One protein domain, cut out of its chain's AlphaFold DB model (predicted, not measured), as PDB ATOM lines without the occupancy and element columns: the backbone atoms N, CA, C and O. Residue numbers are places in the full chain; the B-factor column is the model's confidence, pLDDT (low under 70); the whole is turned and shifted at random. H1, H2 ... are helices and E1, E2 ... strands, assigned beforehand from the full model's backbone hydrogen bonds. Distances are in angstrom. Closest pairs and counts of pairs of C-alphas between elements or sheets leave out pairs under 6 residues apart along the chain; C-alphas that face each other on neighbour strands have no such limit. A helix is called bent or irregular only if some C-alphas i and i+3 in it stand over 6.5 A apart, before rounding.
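This is residues 3 to 167 of the 167 residues of a protein of Strongylus vulgaris (UniProt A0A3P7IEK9). Two five-stranded sheets lie face to face as a sandwich, their strands crossed at 59 degrees; one has long strands E5, E8 and E9, and the other is strongly twisted, with a bent strand, E2. Long loops link the sheets, and beyond the sandwich, past the short helix H1, residues 110 to 115 stick out. The 165 printed residues hold strands E1 to E6, then H1, then E7 to E10; the sheets, E3 E2 E1 E10 E6 and E4 E5 E9 E8 E7, are antiparallel. The class is mostly strand, with 67 residues in named elements, under half. The whole is compact, with a radius of gyration of the C-alphas of 15.7 A and spans of 53 by 37 by 30 A.

E1, residues 3 to 7, begins at C-alpha 3 (11.172, 33.088, 12.410). E2, residues 10 to 18, is 23.5 A long and bends by 58 degrees at residue 15. E3 is residues 24 to 26, and E4 is residues 38 to 42. E5, residues 45 to 53, is 26.2 A long. E6 is residues 70 to 73, H1 residues 105 to 108 and E7 residues 121 to 124. E8, residues 135 to 142, is 23.3 A long, and E9, residues 147 to 155, is 26.7 A. E10, residues 160 to 166, is 19.4 A long and ends at C-alpha 166 (16.373, 39.877, 24.258).

E1, E2 and E3 form a meander, each strand the antiparallel neighbour of the one before, with N 5 and O 12 at 2.8 A and N 25 and O 17 at 2.8 A. E10 is the antiparallel neighbour of E1, N 4 and O 161 at 2.8 A, and of edge strand E6, N 72 and O 164 at 2.8 A. In the other sheet, E4 and E5 are a hairpin, N 47 and O 40 at 2.8 A. E5 and E9 are antiparallel, N 148 and O 52 at 2.8 A. E7, E8 and E9 are a second meander, N 122 and O 137 at 2.8 A and N 138 and O 151 at 2.8 A. Across the sandwich, the closest C-alphas of E9 and E10 are those of Ser 154 and Thr 161, 6.9 A apart. H1 is on neither sheet; it is too short for an O i to N i+4 pair, and its one O i to N i+3 pair is not within range.

The C-alphas farthest apart, of Glu 82 and Glu 112, are 53.9 A apart. The printed part has no cut. The links E3 to E4, E5 to E6, E6 to H1 and H1 to E7 are long. The mean pLDDT of the printed part is 80.5; residues 19 to 36, 88 to 92, 105 to 118 and 157 to 158 are under 70.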
ATOM      1  N   ILE A   3      11.191  34.533  12.625       88.50
ATOM      2  CA  ILE A   3      11.172  33.088  12.410       88.50
ATOM      3  C   ILE A   3      10.873  32.788  10.950       88.50
ATOM      4  O   ILE A   3       9.903  33.280  10.385       88.50
ATOM      5  N   VAL A   4      11.691  31.935  10.349       90.56
ATOM      6  CA  VAL A   4      11.462  31.387   9.018       90.56
ATOM      7  C   VAL A   4      10.859  30.003   9.165       90.56
ATOM      8  O   VAL A   4      11.464  29.125   9.778       90.56
ATOM      9  N   LYS A   5       9.680  29.808   8.579       90.00
ATOM     10  CA  LYS A   5       9.004  28.518   8.452       90.00
ATOM     11  C   LYS A   5       9.148  27.987   7.031       90.00
ATOM     12  O   LYS A   5       9.111  28.756   6.076       90.00
ATOM     13  N   SER A   6       9.229  26.674   6.907       90.19
ATOM     14  CA  SER A   6       9.205  25.915   5.667       90.19
ATOM     15  C   SER A   6       8.040  24.928   5.701       90.19
ATOM     16  O   SER A   6       8.000  24.038   6.552       90.19
ATOM     17  N   SER A   7       7.101  25.083   4.769       88.19
ATOM     18  CA  SER A   7       6.017  24.125   4.525       88.19
ATOM     19  C   SER A   7       5.894  23.884   3.033       88.19
ATOM     20  O   SER A   7       5.825  24.838   2.262       88.19
ATOM     21  N   ASP A   8       5.895  22.615   2.627       81.88
ATOM     22  CA  ASP A   8       5.646  22.197   1.239       81.88
ATOM     23  C   ASP A   8       6.543  22.909   0.213       81.88
ATOM     24  O   ASP A   8       6.102  23.346  -0.847       81.88
ATOM     25  N   GLY A   9       7.822  23.084   0.565       77.50
ATOM     26  CA  GLY A   9       8.816  23.774  -0.264       77.50
ATOM     27  C   GLY A   9       8.734  25.305  -0.238       77.50
ATOM     28  O   GLY A   9       9.647  25.962  -0.732       77.50
ATOM     29  N   ASN A  10       7.707  25.884   0.388       86.25
ATOM     30  CA  ASN A  10       7.541  27.328   0.516       86.25
ATOM     31  C   ASN A  10       8.136  27.840   1.827       86.25
ATOM     32  O   ASN A  10       7.916  27.264   2.896       86.25
ATOM     33  N   LEU A  11       8.872  28.948   1.744       89.38
ATOM     34  CA  LEU A  11       9.395  29.655   2.908       89.38
ATOM     35  C   LEU A  11       8.521  30.856   3.249       89.38
ATOM     36  O   LEU A  11       8.087  31.594   2.369       89.38
ATOM     37  N   SER A  12       8.308  31.079   4.540       88.56
ATOM     38  CA  SER A  12       7.590  32.245   5.053       88.56
ATOM     39  C   SER A  12       8.305  32.814   6.272       88.56
ATOM     40  O   SER A  12       8.861  32.067   7.076       88.56
ATOM     41  N   LEU A  13       8.314  34.141   6.394       88.12
ATOM     42  CA  LEU A  13       8.861  34.855   7.546       88.12
ATOM     43  C   LEU A  13       7.713  35.247   8.463       88.12
ATOM     44  O   LEU A  13       6.671  35.683   7.982       88.12
ATOM     45  N   HIS A  14       7.927  35.108   9.764       85.38
ATOM     46  CA  HIS A  14       6.953  35.421  10.799       85.38
ATOM     47  C   HIS A  14       7.637  36.198  11.915       85.38
ATOM     48  O   HIS A  14       8.712  35.799  12.363       85.38
ATOM     49  N   ASP A  15       7.026  37.286  12.375       78.06
ATOM     50  CA  ASP A  15       7.410  37.879  13.651       78.06
ATOM     51  C   ASP A  15       6.677  37.152  14.779       78.06
ATOM     52  O   ASP A  15       5.470  36.896  14.718       78.06
ATOM     53  N   MET A  16       7.443  36.748  15.782       79.62
ATOM     54  CA  MET A  16       6.975  35.956  16.909       79.62
ATOM     55  C   MET A  16       7.537  36.482  18.214       79.62
ATOM     56  O   MET A  16       8.708  36.844  18.303       79.62
ATOM     57  N   SER A  17       6.743  36.446  19.271       74.56
ATOM     58  CA  SER A  17       7.242  36.664  20.624       74.56
ATOM     59  C   SER A  17       7.633  35.326  21.246       74.56
ATOM     60  O   SER A  17       7.035  34.296  20.944       74.56
ATOM     61  N   SER A  18       8.662  35.325  22.090       70.06
ATOM     62  CA  SER A  18       8.977  34.181  22.946       70.06
ATOM     63  C   SER A  18       8.715  34.546  24.396       70.06
ATOM     64  O   SER A  18       9.098  35.637  24.830       70.06
ATOM     65  N   ASP A  19       8.105  33.635  25.144       68.69
ATOM     66  CA  ASP A  19       8.017  33.751  26.597       68.69
ATOM     67  C   ASP A  19       9.342  33.364  27.286       68.69
ATOM     68  O   ASP A  19      10.348  33.049  26.643       68.69
ATOM     69  N   ALA A  20       9.362  33.426  28.622       57.88
ATOM     70  CA  ALA A  20      10.542  33.107  29.429       57.88
ATOM     71  C   ALA A  20      10.943  31.620  29.358       57.88
ATOM     72  O   ALA A  20      12.068  31.271  29.708       57.88
ATOM     73  N   GLN A  21      10.031  30.755  28.914       57.03
ATOM     74  CA  GLN A  21      10.223  29.322  28.728       57.03
ATOM     75  C   GLN A  21      10.740  28.999  27.318       57.03
ATOM     76  O   GLN A  21      11.048  27.844  27.028       57.03
ATOM     77  N   GLY A  22      10.865  30.008  26.450       57.59
ATOM     78  CA  GLY A  22      11.311  29.851  25.071       57.59
ATOM     79  C   GLY A  22      10.213  29.352  24.129       57.59
ATOM     80  O   GLY A  22      10.502  29.012  22.981       57.59
ATOM     81  N   ALA A  23       8.949  29.320  24.559       61.62
ATOM     82  CA  ALA A  23       7.853  29.000  23.660       61.62
ATOM     83  C   ALA A  23       7.605  30.197  22.733       61.62
ATOM     84  O   ALA A  23       7.331  31.308  23.184       61.62
ATOM     85  N   ALA A  24       7.732  29.970  21.423       64.31
ATOM     86  CA  ALA A  24       7.440  30.978  20.415       64.31
ATOM     87  C   ALA A  24       5.935  30.999  20.115       64.31
ATOM     88  O   ALA A  24       5.371  30.002  19.660       64.31
ATOM     89  N   SER A  25       5.297  32.144  20.331       65.00
ATOM     90  CA  SER A  25       3.918  32.423  19.934       65.00
ATOM     91  C   SER A  25       3.892  33.456  18.814       65.00
ATOM     92  O   SER A  25       4.679  34.406  18.814       65.00
ATOM     93  N   SER A  26       2.973  33.282  17.861       61.25
ATOM     94  CA  SER A  26       2.757  34.269  16.800       61.25
ATOM     95  C   SER A  26       2.498  35.644  17.412       61.25
ATOM     96  O   SER A  26       1.673  35.765  18.317       61.25
ATOM     97  N   ASP A  27       3.183  36.672  16.915       56.47
ATOM     98  CA  ASP A  27       2.814  38.046  17.233       56.47
ATOM     99  C   ASP A  27       1.528  38.411  16.469       56.47
ATOM    100  O   ASP A  27       1.306  37.953  15.340       56.47
ATOM    101  N   ASN A  28       0.679  39.230  17.091       54.81
ATOM    102  CA  ASN A  28      -0.528  39.785  16.481       54.81
ATOM    103  C   ASN A  28      -0.193  40.812  15.383       54.81
ATOM    104  O   ASN A  28      -1.070  41.171  14.598       54.81
ATOM    105  N   GLN A  29       1.057  41.289  15.321       57.59
ATOM    106  CA  GLN A  29       1.555  42.199  14.290       57.59
ATOM    107  C   GLN A  29       2.721  41.563  13.522       57.59
ATOM    108  O   GLN A  29       3.811  41.362  14.048       57.59
ATOM    109  N   GLN A  30       2.499  41.245  12.245       60.38
ATOM    110  CA  GLN A  30       3.536  40.731  11.348       60.38
ATOM    111  C   GLN A  30       4.283  41.910  10.699       60.38
ATOM    112  O   GLN A  30       4.002  42.289   9.563       60.38
ATOM    113  N   ASN A  31       5.225  42.525  11.419       60.66
ATOM    114  CA  ASN A  31       5.916  43.756  10.991       60.66
ATOM    115  C   ASN A  31       7.108  43.511  10.053       60.66
ATOM    116  O   ASN A  31       8.178  44.122  10.158       60.66
ATOM    117  N   LEU A  32       6.935  42.593   9.111       61.50
ATOM    118  CA  LEU A  32       7.999  42.152   8.227       61.50
ATOM    119  C   LEU A  32       7.994  42.981   6.947       61.50
ATOM    120  O   LEU A  32       7.028  43.002   6.193       61.50
ATOM    121  N   PHE A  33       9.105  43.671   6.692       59.06
ATOM    122  CA  PHE A  33       9.266  44.503   5.496       59.06
ATOM    123  C   PHE A  33       9.598  43.682   4.242       59.06
ATOM    124  O   PHE A  33       9.494  44.187   3.128       59.06
ATOM    125  N   THR A  34      10.004  42.421   4.406       60.84
ATOM    126  CA  THR A  34      10.326  41.547   3.275       60.84
ATOM    127  C   THR A  34       9.073  40.759   2.895       60.84
ATOM    128  O   THR A  34       8.719  39.845   3.637       60.84
ATOM    129  N   PRO A  35       8.396  41.069   1.773       57.38
ATOM    130  CA  PRO A  35       7.183  40.347   1.387       57.38
ATOM    131  C   PRO A  35       7.471  38.877   1.054       57.38
ATOM    132  O   PRO A  35       6.596  38.038   1.219       57.38
ATOM    133  N   ASN A  36       8.702  38.563   0.628       65.44
ATOM    134  CA  ASN A  36       9.133  37.215   0.274       65.44
ATOM    135  C   ASN A  36      10.508  36.922   0.878       65.44
ATOM    136  O   ASN A  36      11.466  37.657   0.634       65.44
ATOM    137  N   VAL A  37      10.622  35.832   1.637       81.25
ATOM    138  CA  VAL A  37      11.925  35.298   2.057       81.25
ATOM    139  C   VAL A  37      12.659  34.788   0.830       81.25
ATOM    140  O   VAL A  37      12.112  33.992   0.071       81.25
ATOM    141  N   ILE A  38      13.912  35.198   0.661       87.56
ATOM    142  CA  ILE A  38      14.795  34.580  -0.325       87.56
ATOM    143  C   ILE A  38      15.487  33.425   0.384       87.56
ATOM    144  O   ILE A  38      16.196  33.641   1.361       87.56
ATOM    145  N   GLY A  39      15.288  32.191  -0.061       89.94
ATOM    146  CA  GLY A  39      15.875  31.058   0.639       89.94
ATOM    147  C   GLY A  39      15.573  29.716   0.003       89.94
ATOM    148  O   GLY A  39      14.927  29.631  -1.037       89.94
ATOM    149  N   THR A  40      16.066  28.664   0.647       91.06
ATOM    150  CA  THR A  40      15.866  27.272   0.235       91.06
ATOM    151  C   THR A  40      15.722  26.381   1.461       91.06
ATOM    152  O   THR A  40      16.313  26.654   2.502       91.06
ATOM    153  N   HIS A  41      14.961  25.298   1.332       90.62
ATOM    154  CA  HIS A  41      15.019  24.182   2.266       90.62
ATOM    155  C   HIS A  41      15.242  22.909   1.458       90.62
ATOM    156  O   HIS A  41      14.320  22.383   0.841       90.62
ATOM    157  N   ALA A  42      16.492  22.461   1.404       88.56
ATOM    158  CA  ALA A  42      16.897  21.312   0.605       88.56
ATOM    159  C   ALA A  42      17.972  20.520   1.347       88.56
ATOM    160  O   ALA A  42      18.773  21.094   2.081       88.56
ATOM    161  N   ASN A  43      17.986  19.198   1.157       86.62
ATOM    162  CA  ASN A  43      18.978  18.297   1.756       86.62
ATOM    163  C   ASN A  43      19.121  18.462   3.287       86.62
ATOM    164  O   ASN A  43      20.221  18.377   3.823       86.62
ATOM    165  N   GLY A  44      18.012  18.738   3.987       86.81
ATOM    166  CA  GLY A  44      17.994  18.930   5.443       86.81
ATOM    167  C   GLY A  44      18.611  20.244   5.934       86.81
ATOM    168  O   GLY A  44      18.902  20.368   7.124       86.81
ATOM    169  N   VAL A  45      18.831  21.212   5.039       89.44
ATOM    170  CA  VAL A  45      19.373  22.533   5.378       89.44
ATOM    171  C   VAL A  45      18.383  23.618   4.974       89.44
ATOM    172  O   VAL A  45      18.034  23.749   3.798       89.44
ATOM    173  N   LEU A  46      17.950  24.413   5.952       91.00
ATOM    174  CA  LEU A  46      17.135  25.607   5.745       91.00
ATOM    175  C   LEU A  46      18.050  26.832   5.679       91.00
ATOM    176  O   LEU A  46      18.747  27.140   6.644       91.00
ATOM    177  N   ARG A  47      18.022  27.544   4.550       92.31
ATOM    178  CA  ARG A  47      18.729  28.810   4.325       92.31
ATOM    179  C   ARG A  47      17.731  29.908   4.023       92.31
ATOM    180  O   ARG A  47      16.840  29.713   3.199       92.31
ATOM    181  N   ALA A  48      17.901  31.067   4.641       92.69
ATOM    182  CA  ALA A  48      17.009  32.192   4.431       92.69
ATOM    183  C   ALA A  48      17.731  33.527   4.560       92.69
ATOM    184  O   ALA A  48      18.561  33.727   5.444       92.69
ATOM    185  N   GLN A  49      17.339  34.452   3.697       93.31
ATOM    186  CA  GLN A  49      17.728  35.843   3.707       93.31
ATOM    187  C   GLN A  49      16.471  36.706   3.779       93.31
ATOM    188  O   GLN A  49      15.513  36.524   3.020       93.31
ATOM    189  N   PHE A  50      16.487  37.660   4.699       91.75
ATOM    190  CA  PHE A  50      15.395  38.601   4.903       91.75
ATOM    191  C   PHE A  50      15.916  39.929   5.445       91.75
ATOM    192  O   PHE A  50      17.048  40.047   5.913       91.75
ATOM    193  N   ILE A  51      15.077  40.950   5.346       89.25
ATOM    194  CA  ILE A  51      15.377  42.325   5.712       89.25
ATOM    195  C   ILE A  51      14.411  42.784   6.803       89.25
ATOM    196  O   ILE A  51      13.192  42.604   6.713       89.25
ATOM    197  N   ARG A  52      14.957  43.444   7.824       87.88
ATOM    198  CA  ARG A  52      14.181  44.165   8.835       87.88
ATOM    199  C   ARG A  52      14.739  45.568   8.997       87.88
ATOM    200  O   ARG A  52      15.949  45.764   9.072       87.88
ATOM    201  N   LYS A  53      13.856  46.560   9.099       86.94
ATOM    202  CA  LYS A  53      14.267  47.936   9.393       86.94
ATOM    203  C   LYS A  53      14.971  48.013  10.745       86.94
ATOM    204  O   LYS A  53      14.610  47.321  11.697       86.94
ATOM    205  N   ARG A  54      15.933  48.930  10.863       87.88
ATOM    206  CA  ARG A  54      16.621  49.188  12.137       87.88
ATOM    207  C   ARG A  54      15.655  49.667  13.234       87.88
ATOM    208  O   ARG A  54      15.843  49.373  14.413       87.88
ATOM    209  N   ASN A  55      14.620  50.390  12.821       87.44
ATOM    210  CA  ASN A  55      13.476  50.798  13.621       87.44
ATOM    211  C   ASN A  55      12.207  50.516  12.806       87.44
ATOM    212  O   ASN A  55      12.054  51.069  11.716       87.44
ATOM    213  N   THR A  56      11.330  49.650  13.307       81.50
ATOM    214  CA  THR A  56      10.069  49.301  12.635       81.50
ATOM    215  C   THR A  56       8.970  50.330  12.896       81.50
ATOM    216  O   THR A  56       8.040  50.434  12.104       81.50
ATOM    217  N   GLY A  57       9.100  51.137  13.957       80.00
ATOM    218  CA  GLY A  57       8.069  52.073  14.407       80.00
ATOM    219  C   GLY A  57       7.010  51.448  15.324       80.00
ATOM    220  O   GLY A  57       6.210  52.191  15.887       80.00
ATOM    221  N   ASP A  58       7.030  50.126  15.527       72.62
ATOM    222  CA  ASP A  58       6.181  49.447  16.511       72.62
ATOM    223  C   ASP A  58       6.822  49.504  17.912       72.62
ATOM    224  O   ASP A  58       8.029  49.339  18.090       72.62
ATOM    225  N   LYS A  59       5.996  49.765  18.929       74.94
ATOM    226  CA  LYS A  59       6.383  49.838  20.343       74.94
ATOM    227  C   LYS A  59       6.716  48.470  20.938       74.94
ATOM    228  O   LYS A  59       7.467  48.415  21.912       74.94
ATOM    229  N   ASN A  60       6.157  47.397  20.383       73.06
ATOM    230  CA  ASN A  60       6.428  46.029  20.832       73.06
ATOM    231  C   ASN A  60       7.759  45.501  20.277       73.06
ATOM    232  O   ASN A  60       8.392  44.618  20.862       73.06
ATOM    233  N   ASP A  61       8.227  46.112  19.191       76.50
ATOM    234  CA  ASP A  61       9.435  45.740  18.486       76.50
ATOM    235  C   ASP A  61      10.722  46.225  19.162       76.50
ATOM    236  O   ASP A  61      10.834  47.321  19.722       76.50
ATOM    237  N   LYS A  62      11.780  45.422  19.035       83.75
ATOM    238  CA  LYS A  62      13.124  45.823  19.471       83.75
ATOM    239  C   LYS A  62      13.781  46.710  18.413       83.75
ATOM    240  O   LYS A  62      14.168  46.234  17.345       83.75
ATOM    241  N   SER A  63      13.908  48.003  18.705       88.06
ATOM    242  CA  SER A  63      14.662  48.951  17.871       88.06
ATOM    243  C   SER A  63      16.169  48.809  18.091       88.06
ATOM    244  O   SER A  63      16.626  48.748  19.231       88.06
ATOM    245  N   PHE A  64      16.950  48.816  17.012       87.62
ATOM    246  CA  PHE A  64      18.420  48.819  17.046       87.62
ATOM    247  C   PHE A  64      19.012  50.241  17.010       87.62
ATOM    248  O   PHE A  64      20.226  50.423  16.873       87.62
ATOM    249  N   VAL A  65      18.174  51.281  17.060       87.38
ATOM    250  CA  VAL A  65      18.626  52.680  17.077       87.38
ATOM    251  C   VAL A  65      19.017  53.068  18.500       87.38
ATOM    252  O   VAL A  65      18.172  53.107  19.389       87.38
ATOM    253  N   GLY A  66      20.310  53.338  18.713       84.19
ATOM    254  CA  GLY A  66      20.850  53.763  20.012       84.19
ATOM    255  C   GLY A  66      20.806  52.698  21.117       84.19
ATOM    256  O   GLY A  66      21.006  53.037  22.277       84.19
ATOM    257  N   LYS A  67      20.522  51.435  20.777       88.00
ATOM    258  CA  LYS A  67      20.423  50.311  21.715       88.00
ATOM    259  C   LYS A  67      21.086  49.067  21.141       88.00
ATOM    260  O   LYS A  67      21.124  48.895  19.920       88.00
ATOM    261  N   CYS A  68      21.566  48.216  22.034       89.06
ATOM    262  CA  CYS A  68      22.139  46.914  21.734       89.06
ATOM    263  C   CYS A  68      21.278  45.851  22.426       89.06
ATOM    264  O   CYS A  68      20.548  46.158  23.370       89.06
ATOM    265  N   TRP A  69      21.275  44.634  21.892       91.12
ATOM    266  CA  TRP A  69      20.441  43.549  22.408       91.12
ATOM    267  C   TRP A  69      21.242  42.266  22.442       91.12
ATOM    268  O   TRP A  69      22.080  42.038  21.566       91.12
ATOM    269  N   LYS A  70      20.938  41.392  23.394       91.81
ATOM    270  CA  LYS A  70      21.387  40.009  23.287       91.81
ATOM    271  C   LYS A  70      20.647  39.336  22.140       91.81
ATOM    272  O   LYS A  70      19.449  39.544  21.932       91.81
ATOM    273  N   MET A  71      21.383  38.563  21.361       92.00
ATOM    274  CA  MET A  71      20.849  37.813  20.234       92.00
ATOM    275  C   MET A  71      20.434  36.428  20.728       92.00
ATOM    276  O   MET A  71      21.152  35.827  21.522       92.00
ATOM    277  N   MET A  72      19.296  35.922  20.260       91.44
ATOM    278  CA  MET A  72      18.807  34.572  20.552       91.44
ATOM    279  C   MET A  72      18.807  33.735  19.272       91.44
ATOM    280  O   MET A  72      18.308  34.183  18.237       91.44
ATOM    281  N   PHE A  73      19.322  32.514  19.342       90.50
ATOM    282  CA  PHE A  73      19.548  31.641  18.194       90.50
ATOM    283  C   PHE A  73      18.838  30.292  18.399       90.50
ATOM    284  O   PHE A  73      19.306  29.463  19.184       90.50
ATOM    285  N   PRO A  74      17.718  30.046  17.694       87.75
ATOM    286  CA  PRO A  74      17.058  28.744  17.585       87.75
ATOM    287  C   PRO A  74      17.880  27.761  16.742       87.75
ATOM    288  O   PRO A  74      17.477  27.381  15.642       87.75
ATOM    289  N   VAL A  75      19.057  27.370  17.241       86.31
ATOM    290  CA  VAL A  75      20.052  26.591  16.482       86.31
ATOM    291  C   VAL A  75      19.496  25.272  15.951       86.31
ATOM    292  O   VAL A  75      19.672  24.966  14.773       86.31
ATOM    293  N   SER A  76      18.740  24.548  16.780       77.69
ATOM    294  CA  SER A  76      18.093  23.286  16.402       77.69
ATOM    295  C   SER A  76      16.784  23.480  15.631       77.69
ATOM    296  O   SER A  76      16.272  22.526  15.045       77.69
ATOM    297  N   GLY A  77      16.222  24.693  15.649       78.88
ATOM    298  CA  GLY A  77      14.900  24.962  15.095       78.88
ATOM    299  C   GLY A  77      13.807  24.105  15.738       78.88
ATOM    300  O   GLY A  77      13.893  23.713  16.905       78.88
ATOM    301  N   GLY A  78      12.761  23.788  14.980       81.31
ATOM    302  CA  GLY A  78      11.739  22.859  15.453       81.31
ATOM    303  C   GLY A  78      10.771  22.388  14.380       81.31
ATOM    304  O   GLY A  78      10.854  22.760  13.211       81.31
ATOM    305  N   GLN A  79       9.837  21.534  14.785       84.75
ATOM    306  CA  GLN A  79       8.786  21.021  13.911       84.75
ATOM    307  C   GLN A  79       7.603  21.990  13.839       84.75
ATOM    308  O   GLN A  79       7.396  22.812  14.738       84.75
ATOM    309  N   LEU A  80       6.839  21.872  12.755       85.31
ATOM    310  CA  LEU A  80       5.527  22.491  12.624       85.31
ATOM    311  C   LEU A  80       4.450  21.410  12.748       85.31
ATOM    312  O   LEU A  80       4.690  20.275  12.333       85.31
ATOM    313  N   ASP A  81       3.299  21.759  13.317       84.25
ATOM    314  CA  ASP A  81       2.105  20.914  13.288       84.25
ATOM    315  C   ASP A  81       1.449  20.932  11.894       84.25
ATOM    316  O   ASP A  81       1.919  21.600  10.967       84.25
ATOM    317  N   GLU A  82       0.355  20.187  11.740       84.44
ATOM    318  CA  GLU A  82      -0.408  20.100  10.486       84.44
ATOM    319  C   GLU A  82      -0.979  21.453  10.027       84.44
ATOM    320  O   GLU A  82      -1.220  21.648   8.840       84.44
ATOM    321  N   ASN A  83      -1.138  22.407  10.949       84.06
ATOM    322  CA  ASN A  83      -1.640  23.753  10.680       84.06
ATOM    323  C   ASN A  83      -0.506  24.774  10.465       84.06
ATOM    324  O   ASN A  83      -0.768  25.966  10.303       84.06
ATOM    325  N   GLY A  84       0.760  24.347  10.487       80.81
ATOM    326  CA  GLY A  84       1.913  25.237  10.347       80.81
ATOM    327  C   GLY A  84       2.269  26.021  11.617       80.81
ATOM    328  O   GLY A  84       3.032  26.996  11.547       80.81
ATOM    329  N   ASN A  85       1.753  25.631  12.784       82.12
ATOM    330  CA  ASN A  85       2.146  26.199  14.074       82.12
ATOM    331  C   ASN A  85       3.422  25.547  14.589       82.12
ATOM    332  O   ASN A  85       3.687  24.376  14.338       82.12
ATOM    333  N   ILE A  86       4.212  26.300  15.349       80.75
ATOM    334  CA  ILE A  86       5.429  25.781  15.973       80.75
ATOM    335  C   ILE A  86       5.061  24.777  17.063       80.75
ATOM    336  O   ILE A  86       4.365  25.113  18.018       80.75
ATOM    337  N   ILE A  87       5.588  23.557  16.959       78.94
ATOM    338  CA  ILE A  87       5.521  22.580  18.046       78.94
ATOM    339  C   ILE A  87       6.609  22.949  19.056       78.94
ATOM    340  O   ILE A  87       7.803  22.820  18.773       78.94
ATOM    341  N   ALA A  88       6.195  23.411  20.238       62.59
ATOM    342  CA  ALA A  88       7.060  23.902  21.313       62.59
ATOM    343  C   ALA A  88       7.850  22.777  22.021       62.59
ATOM    344  O   ALA A  88       7.650  22.489  23.196       62.59
ATOM    345  N   ARG A  89       8.757  22.119  21.290       59.62
ATOM    346  CA  ARG A  89       9.789  21.211  21.836       59.62
ATOM    347  C   ARG A  89      11.213  21.737  21.628       59.62
ATOM    348  O   ARG A  89      12.176  21.002  21.834       59.62
ATOM    349  N   SER A  90      11.356  22.982  21.172       53.56
ATOM    350  CA  SER A  90      12.655  23.595  20.883       53.56
ATOM    351  C   SER A  90      13.304  24.047  22.197       53.56
ATOM    352  O   SER A  90      13.204  25.199  22.595       53.56
ATOM    353  N   ASN A  91      13.892  23.101  22.930       53.94
ATOM    354  CA  ASN A  91      14.305  23.303  24.322       53.94
ATOM    355  C   ASN A  91      15.630  24.058  24.528       53.94
ATOM    356  O   ASN A  91      16.088  24.128  25.666       53.94
ATOM    357  N   THR A  92      16.234  24.673  23.504       63.91
ATOM    358  CA  THR A  92      17.413  25.519  23.749       63.91
ATOM    359  C   THR A  92      17.572  26.612  22.696       63.91
ATOM    360  O   THR A  92      18.050  26.373  21.588       63.91
ATOM    361  N   PHE A  93      17.221  27.844  23.058       80.75
ATOM    362  CA  PHE A  93      17.759  29.015  22.375       80.75
ATOM    363  C   PHE A  93      19.132  29.319  22.955       80.75
ATOM    364  O   PHE A  93      19.278  29.466  24.168       80.75
ATOM    365  N   LEU A  94      20.139  29.432  22.093       88.56
ATOM    366  CA  LEU A  94      21.418  29.981  22.522       88.56
ATOM    367  C   LEU A  94      21.304  31.496  22.571       88.56
ATOM    368  O   LEU A  94      20.733  32.103  21.669       88.56
ATOM    369  N   VAL A  95      21.849  32.105  23.614       90.12
ATOM    370  CA  VAL A  95      21.860  33.558  23.779       90.12
ATOM    371  C   VAL A  95      23.296  34.041  23.666       90.12
ATOM    372  O   VAL A  95      24.198  33.404  24.207       90.12
ATOM    373  N   SER A  96      23.531  35.145  22.958       90.50
ATOM    374  CA  SER A  96      24.865  35.742  22.901       90.50
ATOM    375  C   SER A  96      25.319  36.208  24.290       90.50
ATOM    376  O   SER A  96      24.552  36.825  25.034       90.50
ATOM    377  N   ASP A  97      26.591  35.968  24.618       88.44
ATOM    378  CA  ASP A  97      27.171  36.395  25.901       88.44
ATOM    379  C   ASP A  97      27.157  37.921  26.053       88.44
ATOM    380  O   ASP A  97      26.906  38.459  27.133       88.44
ATOM    381  N   LYS A  98      27.411  38.618  24.940       88.88
ATOM    382  CA  LYS A  98      27.441  40.078  24.841       88.88
ATOM    383  C   LYS A  98      26.242  40.595  24.064       88.88
ATOM    384  O   LYS A  98      25.678  39.900  23.216       88.88
ATOM    385  N   GLU A  99      25.877  41.836  24.344       90.56
ATOM    386  CA  GLU A  99      24.939  42.564  23.504       90.56
ATOM    387  C   GLU A  99      25.570  42.862  22.142       90.56
ATOM    388  O   GLU A  99      26.755  43.172  22.034       90.56
ATOM    389  N   VAL A 100      24.751  42.788  21.100       89.25
ATOM    390  CA  VAL A 100      25.132  43.128  19.735       89.25
ATOM    391  C   VAL A 100      24.487  44.454  19.363       89.25
ATOM    392  O   VAL A 100      23.266  44.634  19.425       89.25
ATOM    393  N   CYS A 101      25.330  45.387  18.939       89.00
ATOM    394  CA  CYS A 101      24.926  46.682  18.428       89.00
ATOM    395  C   CYS A 101      24.915  46.651  16.894       89.00
ATOM    396  O   CYS A 101      25.969  46.642  16.266       89.00
ATOM    397  N   ILE A 102      23.739  46.682  16.263       88.19
ATOM    398  CA  ILE A 102      23.665  46.706  14.793       88.19
ATOM    399  C   ILE A 102      23.928  48.131  14.290       88.19
ATOM    400  O   ILE A 102      23.059  49.009  14.349       88.19
ATOM    401  N   LYS A 103      25.163  48.363  13.835       84.00
ATOM    402  CA  LYS A 103      25.704  49.660  13.401       84.00
ATOM    403  C   LYS A 103      26.521  49.507  12.110       84.00
ATOM    404  O   LYS A 103      26.766  48.403  11.633       84.00
ATOM    405  N   SER A 104      26.931  50.634  11.526       78.50
ATOM    406  CA  SER A 104      27.833  50.648  10.370       78.50
ATOM    407  C   SER A 104      29.272  50.421  10.833       78.50
ATOM    408  O   SER A 104      29.877  51.314  11.423       78.50
ATOM    409  N   CYS A 105      29.863  49.269  10.507       67.12
ATOM    410  CA  CYS A 105      31.231  48.932  10.930       67.12
ATOM    411  C   CYS A 105      32.310  49.905  10.391       67.12
ATOM    412  O   CYS A 105      33.436  49.931  10.882       67.12
ATOM    413  N   ARG A 106      32.010  50.713   9.357       62.88
ATOM    414  CA  ARG A 106      32.934  51.755   8.858       62.88
ATOM    415  C   ARG A 106      33.081  52.934   9.822       62.88
ATOM    416  O   ARG A 106      34.094  53.622   9.759       62.88
ATOM    417  N   GLU A 107      32.089  53.181  10.674       59.12
ATOM    418  CA  GLU A 107      32.098  54.298  11.626       59.12
ATOM    419  C   GLU A 107      32.889  53.951  12.900       59.12
ATOM    420  O   GLU A 107      33.512  54.835  13.478       59.12
ATOM    421  N   GLU A 108      32.992  52.666  13.254       54.16
ATOM    422  CA  GLU A 108      33.760  52.174  14.414       54.16
ATOM    423  C   GLU A 108      35.280  52.340  14.253       54.16
ATOM    424  O   GLU A 108      35.992  52.512  15.231       54.16
ATOM    425  N   ARG A 109      35.804  52.381  13.018       52.47
ATOM    426  CA  ARG A 109      37.246  52.602  12.777       52.47
ATOM    427  C   ARG A 109      37.713  54.039  13.043       52.47
ATOM    428  O   ARG A 109      38.901  54.307  12.895       52.47
ATOM    429  N   LYS A 110      36.800  54.968  13.357       51.84
ATOM    430  CA  LYS A 110      37.130  56.365  13.687       51.84
ATOM    431  C   LYS A 110      37.146  56.651  15.190       51.84
ATOM    432  O   LYS A 110      37.708  57.667  15.581       51.84
ATOM    433  N   GLU A 111      36.563  55.783  16.014       54.41
ATOM    434  CA  GLU A 111      36.648  55.877  17.472       54.41
ATOM    435  C   GLU A 111      37.751  54.926  17.953       54.41
ATOM    436  O   GLU A 111      37.535  53.735  18.171       54.41
ATOM    437  N   GLU A 112      38.975  55.445  18.062       47.62
ATOM    438  CA  GLU A 112      40.118  54.717  18.617       47.62
ATOM    439  C   GLU A 112      39.826  54.309  20.072       47.62
ATOM    440  O   GLU A 112      39.967  55.103  20.999       47.62
ATOM    441  N   GLY A 113      39.400  53.060  20.284       54.06
ATOM    442  CA  GLY A 113      39.294  52.477  21.627       54.06
ATOM    443  C   GLY A 113      38.250  51.377  21.819       54.06
ATOM    444  O   GLY A 113      38.402  50.572  22.739       54.06
ATOM    445  N   SER A 114      37.226  51.263  20.967       48.72
ATOM    446  CA  SER A 114      36.245  50.179  21.086       48.72
ATOM    447  C   SER A 114      36.770  48.901  20.416       48.72
ATOM    448  O   SER A 114      36.636  48.662  19.223       48.72
ATOM    449  N   LYS A 115      37.363  48.008  21.217       46.97
ATOM    450  CA  LYS A 115      37.657  46.611  20.825       46.97
ATOM    451  C   LYS A 115      36.392  45.748  20.668       46.97
ATOM    452  O   LYS A 115      36.477  44.521  20.675       46.97
ATOM    453  N   GLU A 116      35.215  46.350  20.553       54.78
ATOM    454  CA  GLU A 116      34.027  45.641  20.101       54.78
ATOM    455  C   GLU A 116      34.125  45.564  18.586       54.78
ATOM    456  O   GLU A 116      33.612  46.410  17.865       54.78
ATOM    457  N   ALA A 117      34.866  44.567  18.097       56.22
ATOM    458  CA  ALA A 117      34.780  44.186  16.699       56.22
ATOM    459  C   ALA A 117      33.295  44.079  16.341       56.22
ATOM    460  O   ALA A 117      32.580  43.358  17.036       56.22
ATOM    461  N   CYS A 118      32.859  44.808  15.308       69.38
ATOM    462  CA  CYS A 118      31.510  44.771  14.749       69.38
ATOM    463  C   CYS A 118      31.042  43.316  14.611       69.38
ATOM    464  O   CYS A 118      31.330  42.654  13.609       69.38
ATOM    465  N   GLN A 119      30.382  42.777  15.640       76.12
ATOM    466  CA  GLN A 119      29.919  41.405  15.589       76.12
ATOM    467  C   GLN A 119      28.779  41.403  14.587       76.12
ATOM    468  O   GLN A 119      27.734  42.011  14.812       76.12
ATOM    469  N   SER A 120      29.025  40.756  13.457       88.44
ATOM    470  CA  SER A 120      28.100  40.658  12.333       88.44
ATOM    471  C   SER A 120      27.695  39.217  12.054       88.44
ATOM    472  O   SER A 120      27.012  38.951  11.069       88.44
ATOM    473  N   SER A 121      28.127  38.274  12.897       92.75
ATOM    474  CA  SER A 121      27.799  36.865  12.737       92.75
ATOM    475  C   SER A 121      27.837  36.073  14.038       92.75
ATOM    476  O   SER A 121      28.525  36.428  14.999       92.75
ATOM    477  N   PHE A 122      27.139  34.946  14.011       94.25
ATOM    478  CA  PHE A 122      27.139  33.893  15.009       94.25
ATOM    479  C   PHE A 122      27.229  32.533  14.308       94.25
ATOM    480  O   PHE A 122      26.678  32.351  13.219       94.25
ATOM    481  N   ARG A 123      27.929  31.588  14.933       94.81
ATOM    482  CA  ARG A 123      28.097  30.217  14.449       94.81
ATOM    483  C   ARG A 123      27.892  29.242  15.599       94.81
ATOM    484  O   ARG A 123      28.273  29.536  16.731       94.81
ATOM    485  N   HIS A 124      27.294  28.101  15.293       93.00
ATOM    486  CA  HIS A 124      27.167  26.983  16.212       93.00
ATOM    487  C   HIS A 124      27.516  25.669  15.497       93.00
ATOM    488  O   HIS A 124      26.932  25.412  14.440       93.00
ATOM    489  N   PRO A 125      28.410  24.835  16.060       94.06
ATOM    490  CA  PRO A 125      29.344  25.139  17.158       94.06
ATOM    491  C   PRO A 125      30.221  26.381  16.895       94.06
ATOM    492  O   PRO A 125      30.304  26.854  15.767       94.06
ATOM    493  N   ALA A 126      30.826  26.975  17.928       91.56
ATOM    494  CA  ALA A 126      31.495  28.282  17.796       91.56
ATOM    495  C   ALA A 126      32.711  28.262  16.844       91.56
ATOM    496  O   ALA A 126      33.028  29.266  16.207       91.56
ATOM    497  N   ASP A 127      33.370  27.114  16.752       92.81
ATOM    498  CA  ASP A 127      34.588  26.813  15.999       92.81
ATOM    499  C   ASP A 127      34.324  26.093  14.666       92.81
ATOM    500  O   ASP A 127      35.261  25.773  13.934       92.81
ATOM    501  N   CYS A 128      33.056  25.872  14.312       94.75
ATOM    502  CA  CYS A 128      32.695  25.236  13.052       94.75
ATOM    503  C   CYS A 128      33.107  26.086  11.837       94.75
ATOM    504  O   CYS A 128      33.093  27.325  11.856       94.75
ATOM    505  N   THR A 129      33.386  25.412  10.721       92.94
ATOM    506  CA  THR A 129      33.697  26.061   9.443       92.94
ATOM    507  C   THR A 129      32.919  25.438   8.299       92.94
ATOM    508  O   THR A 129      32.700  24.232   8.276       92.94
ATOM    509  N   GLY A 130      32.537  26.264   7.322       88.12
ATOM    510  CA  GLY A 130      31.846  25.800   6.122       88.12
ATOM    511  C   GLY A 130      30.597  24.992   6.458       88.12
ATOM    512  O   GLY A 130      29.739  25.446   7.218       88.12
ATOM    513  N   ASP A 131      30.525  23.795   5.888       86.94
ATOM    514  CA  ASP A 131      29.381  22.919   6.061       86.94
ATOM    515  C   ASP A 131      29.344  22.249   7.433       86.94
ATOM    516  O   ASP A 131      28.284  21.765   7.788       86.94
ATOM    517  N   ASP A 132      30.393  22.267   8.258       91.31
ATOM    518  CA  ASP A 132      30.358  21.650   9.599       91.31
ATOM    519  C   ASP A 132      29.504  22.441  10.608       91.31
ATOM    520  O   ASP A 132      29.205  21.961  11.699       91.31
ATOM    521  N   CYS A 133      29.067  23.649  10.244       93.19
ATOM    522  CA  CYS A 133      28.239  24.499  11.094       93.19
ATOM    523  C   CYS A 133      26.775  24.074  11.129       93.19
ATOM    524  O   CYS A 133      26.072  24.193  10.131       93.19
ATOM    525  N   GLU A 134      26.275  23.693  12.302       92.38
ATOM    526  CA  GLU A 134      24.857  23.397  12.524       92.38
ATOM    527  C   GLU A 134      23.968  24.624  12.357       92.38
ATOM    528  O   GLU A 134      22.868  24.525  11.819       92.38
ATOM    529  N   TYR A 135      24.439  25.789  12.792       93.25
ATOM    530  CA  TYR A 135      23.722  27.038  12.611       93.25
ATOM    531  C   TYR A 135      24.688  28.177  12.309       93.25
ATOM    532  O   TYR A 135      25.734  28.320  12.942       93.25
ATOM    533  N   VAL A 136      24.318  29.020  11.352       94.81
ATOM    534  CA  VAL A 136      25.028  30.253  11.025       94.81
ATOM    535  C   VAL A 136      24.002  31.367  10.934       94.81
ATOM    536  O   VAL A 136      23.016  31.233  10.218       94.81
ATOM    537  N   ALA A 137      24.255  32.473  11.622       95.50
ATOM    538  CA  ALA A 137      23.552  33.727  11.407       95.50
ATOM    539  C   ALA A 137      24.556  34.816  11.063       95.50
ATOM    540  O   ALA A 137      25.635  34.885  11.649       95.50
ATOM    541  N   SER A 138      24.189  35.701  10.150       94.50
ATOM    542  CA  SER A 138      24.908  36.941   9.909       94.50
ATOM    543  C   SER A 138      23.948  38.090   9.661       94.50
ATOM    544  O   SER A 138      22.804  37.890   9.249       94.50
ATOM    545  N   TRP A 139      24.401  39.300   9.963       93.44
ATOM    546  CA  TRP A 139      23.637  40.519   9.767       93.44
ATOM    547  C   TRP A 139      24.534  41.644   9.277       93.44
ATOM    548  O   TRP A 139      25.661  41.824   9.733       93.44
ATOM    549  N   THR A 140      24.016  42.430   8.341       91.19
ATOM    550  CA  THR A 140      24.698  43.609   7.808       91.19
ATOM    551  C   THR A 140      23.736  44.783   7.792       91.19
ATOM    552  O   THR A 140      22.612  44.665   7.305       91.19
ATOM    553  N   TYR A 141      24.180  45.919   8.329       91.19
ATOM    554  CA  TYR A 141      23.436  47.170   8.263       91.19
ATOM    555  C   TYR A 141      23.740  47.910   6.958       91.19
ATOM    556  O   TYR A 141      24.893  48.266   6.703       91.19
ATOM    557  N   ASP A 142      22.704  48.184   6.165       88.56
ATOM    558  CA  ASP A 142      22.783  49.079   5.016       88.56
ATOM    559  C   ASP A 142      22.351  50.489   5.438       88.56
ATOM    560  O   ASP A 142      21.179  50.771   5.696       88.56
ATOM    561  N   LYS A 143      23.316  51.410   5.507       86.00
ATOM    562  CA  LYS A 143      23.056  52.807   5.877       86.00
ATOM    563  C   LYS A 143      22.225  53.552   4.825       86.00
ATOM    564  O   LYS A 143      21.496  54.469   5.189       86.00
ATOM    565  N   SER A 144      22.350  53.191   3.548       87.94
ATOM    566  CA  SER A 144      21.642  53.856   2.450       87.94
ATOM    567  C   SER A 144      20.163  53.471   2.416       87.94
ATOM    568  O   SER A 144      19.312  54.350   2.297       87.94
ATOM    569  N   ALA A 145      19.858  52.187   2.618       87.38
ATOM    570  CA  ALA A 145      18.488  51.678   2.709       87.38
ATOM    571  C   ALA A 145      17.875  51.833   4.116       87.38
ATOM    572  O   ALA A 145      16.658  51.760   4.289       87.38
ATOM    573  N   ASN A 146      18.712  52.091   5.128       87.69
ATOM    574  CA  ASN A 146      18.350  52.148   6.545       87.69
ATOM    575  C   ASN A 146      17.677  50.859   7.058       87.69
ATOM    576  O   ASN A 146      16.752  50.878   7.881       87.69
ATOM    577  N   ASP A 147      18.174  49.721   6.590       88.88
ATOM    578  CA  ASP A 147      17.682  48.402   6.949       88.88
ATOM    579  C   ASP A 147      18.821  47.446   7.315       88.88
ATOM    580  O   ASP A 147      20.010  47.750   7.202       88.88
ATOM    581  N   VAL A 148      18.436  46.310   7.885       90.44
ATOM    582  CA  VAL A 148      19.347  45.255   8.301       90.44
ATOM    583  C   VAL A 148      19.008  44.015   7.500       90.44
ATOM    584  O   VAL A 148      17.889  43.501   7.579       90.44
ATOM    585  N   ARG A 149      19.990  43.528   6.747       91.94
ATOM    586  CA  ARG A 149      19.920  42.260   6.030       91.94
ATOM    587  C   ARG A 149      20.415  41.154   6.943       91.94
ATOM    588  O   ARG A 149      21.550  41.222   7.406       91.94
ATOM    589  N   PHE A 150      19.579  40.151   7.162       93.44
ATOM    590  CA  PHE A 150      19.905  38.939   7.898       93.44
ATOM    591  C   PHE A 150      20.049  37.773   6.927       93.44
ATOM    592  O   PHE A 150      19.275  37.652   5.976       93.44
ATOM    593  N   GLU A 151      21.013  36.906   7.198       94.62
ATOM    594  CA  GLU A 151      21.167  35.612   6.546       94.62
ATOM    595  C   GLU A 151      21.316  34.547   7.625       94.62
ATOM    596  O   GLU A 151      22.165  34.674   8.508       94.62
ATOM    597  N   ILE A 152      20.477  33.516   7.563       93.94
ATOM    598  CA  ILE A 152      20.519  32.381   8.480       93.94
ATOM    599  C   ILE A 152      20.592  31.064   7.712       93.94
ATOM    600  O   ILE A 152      19.994  30.908   6.646       93.94
ATOM    601  N   SER A 153      21.305  30.107   8.288       92.88
ATOM    602  CA  SER A 153      21.387  28.722   7.839       92.88
ATOM    603  C   SER A 153      21.279  27.811   9.053       92.88
ATOM    604  O   SER A 153      21.969  28.046  10.040       92.88
ATOM    605  N   SER A 154      20.451  26.773   8.981       91.31
ATOM    606  CA  SER A 154      20.320  25.754  10.029       91.31
ATOM    607  C   SER A 154      20.297  24.360   9.407       91.31
ATOM    608  O   SER A 154      19.559  24.108   8.449       91.31
ATOM    609  N   LYS A 155      21.125  23.463   9.946       87.81
ATOM    610  CA  LYS A 155      21.188  22.043   9.605       87.81
ATOM    611  C   LYS A 155      20.323  21.295  10.608       87.81
ATOM    612  O   LYS A 155      20.788  20.917  11.678       87.81
ATOM    613  N   ASN A 156      19.050  21.106  10.284       71.06
ATOM    614  CA  ASN A 156      18.210  20.129  10.961       71.06
ATOM    615  C   ASN A 156      16.884  19.949  10.224       71.06
ATOM    616  O   ASN A 156      16.428  20.833   9.507       71.06
ATOM    617  N   ILE A 157      16.215  18.827  10.486       61.62
ATOM    618  CA  ILE A 157      14.905  18.456   9.911       61.62
ATOM    619  C   ILE A 157      13.742  19.292  10.486       61.62
ATOM    620  O   ILE A 157      12.565  18.967  10.305       61.62
ATOM    621  N   GLY A 158      14.060  20.362  11.216       65.12
ATOM    622  CA  GLY A 158      13.092  21.329  11.694       65.12
ATOM    623  C   GLY A 158      12.497  22.101  10.522       65.12
ATOM    624  O   GLY A 158      13.200  22.633   9.669       65.12
ATOM    625  N   ARG A 159      11.170  22.195  10.490       83.25
ATOM    626  CA  ARG A 159      10.438  23.022   9.530       83.25
ATOM    627  C   ARG A 159      10.543  24.517   9.848       83.25
ATOM    628  O   ARG A 159       9.992  25.316   9.104       83.25
ATOM    629  N   TRP A 160      11.220  24.933  10.919       88.50
ATOM    630  CA  TRP A 160      11.462  26.350  11.191       88.50
ATOM    631  C   TRP A 160      12.769  26.607  11.943       88.50
ATOM    632  O   TRP A 160      13.233  25.765  12.706       88.50
ATOM    633  N   THR A 161      13.326  27.801  11.755       90.06
ATOM    634  CA  THR A 161      14.419  28.388  12.552       90.06
ATOM    635  C   THR A 161      14.254  29.913  12.569       90.06
ATOM    636  O   THR A 161      13.251  30.425  12.077       90.06
ATOM    637  N   GLY A 162      15.178  30.681  13.136       90.62
ATOM    638  CA  GLY A 162      15.031  32.133  13.170       90.62
ATOM    639  C   GLY A 162      16.181  32.857  13.837       90.62
ATOM    640  O   GLY A 162      17.251  32.294  14.026       90.62
ATOM    641  N   ILE A 163      15.934  34.107  14.207       91.88
ATOM    642  CA  ILE A 163      16.800  34.927  15.050       91.88
ATOM    643  C   ILE A 163      15.934  35.793  15.971       91.88
ATOM    644  O   ILE A 163      14.932  36.385  15.561       91.88
ATOM    645  N   GLY A 164      16.291  35.837  17.247       90.12
ATOM    646  CA  GLY A 164      15.585  36.574  18.286       90.12
ATOM    647  C   GLY A 164      16.446  37.640  18.946       90.12
ATOM    648  O   GLY A 164      17.661  37.670  18.779       90.12
ATOM    649  N   PHE A 165      15.795  38.508  19.718       89.06
ATOM    650  CA  PHE A 165      16.438  39.612  20.429       89.06
ATOM    651  C   PHE A 165      15.878  39.695  21.847       89.06
ATOM    652  O   PHE A 165      14.656  39.761  22.013       89.06
ATOM    653  N   SER A 166      16.747  39.719  22.852       84.75
ATOM    654  CA  SER A 166      16.373  39.877  24.258       84.75
ATOM    655  C   SER A 166      17.065  41.083  24.893       84.75
ATOM    656  O   SER A 166      18.030  41.628  24.351       84.75
ATOM    657  N   LYS A 167      16.527  41.508  26.044       74.88
ATOM    658  CA  LYS A 167      17.290  42.315  27.005       74.88
ATOM    659  C   LYS A 167      18.446  41.491  27.579       74.88
ATOM    660  O   LYS A 167      18.402  40.243  27.446       74.88
TER     661      LYS A 167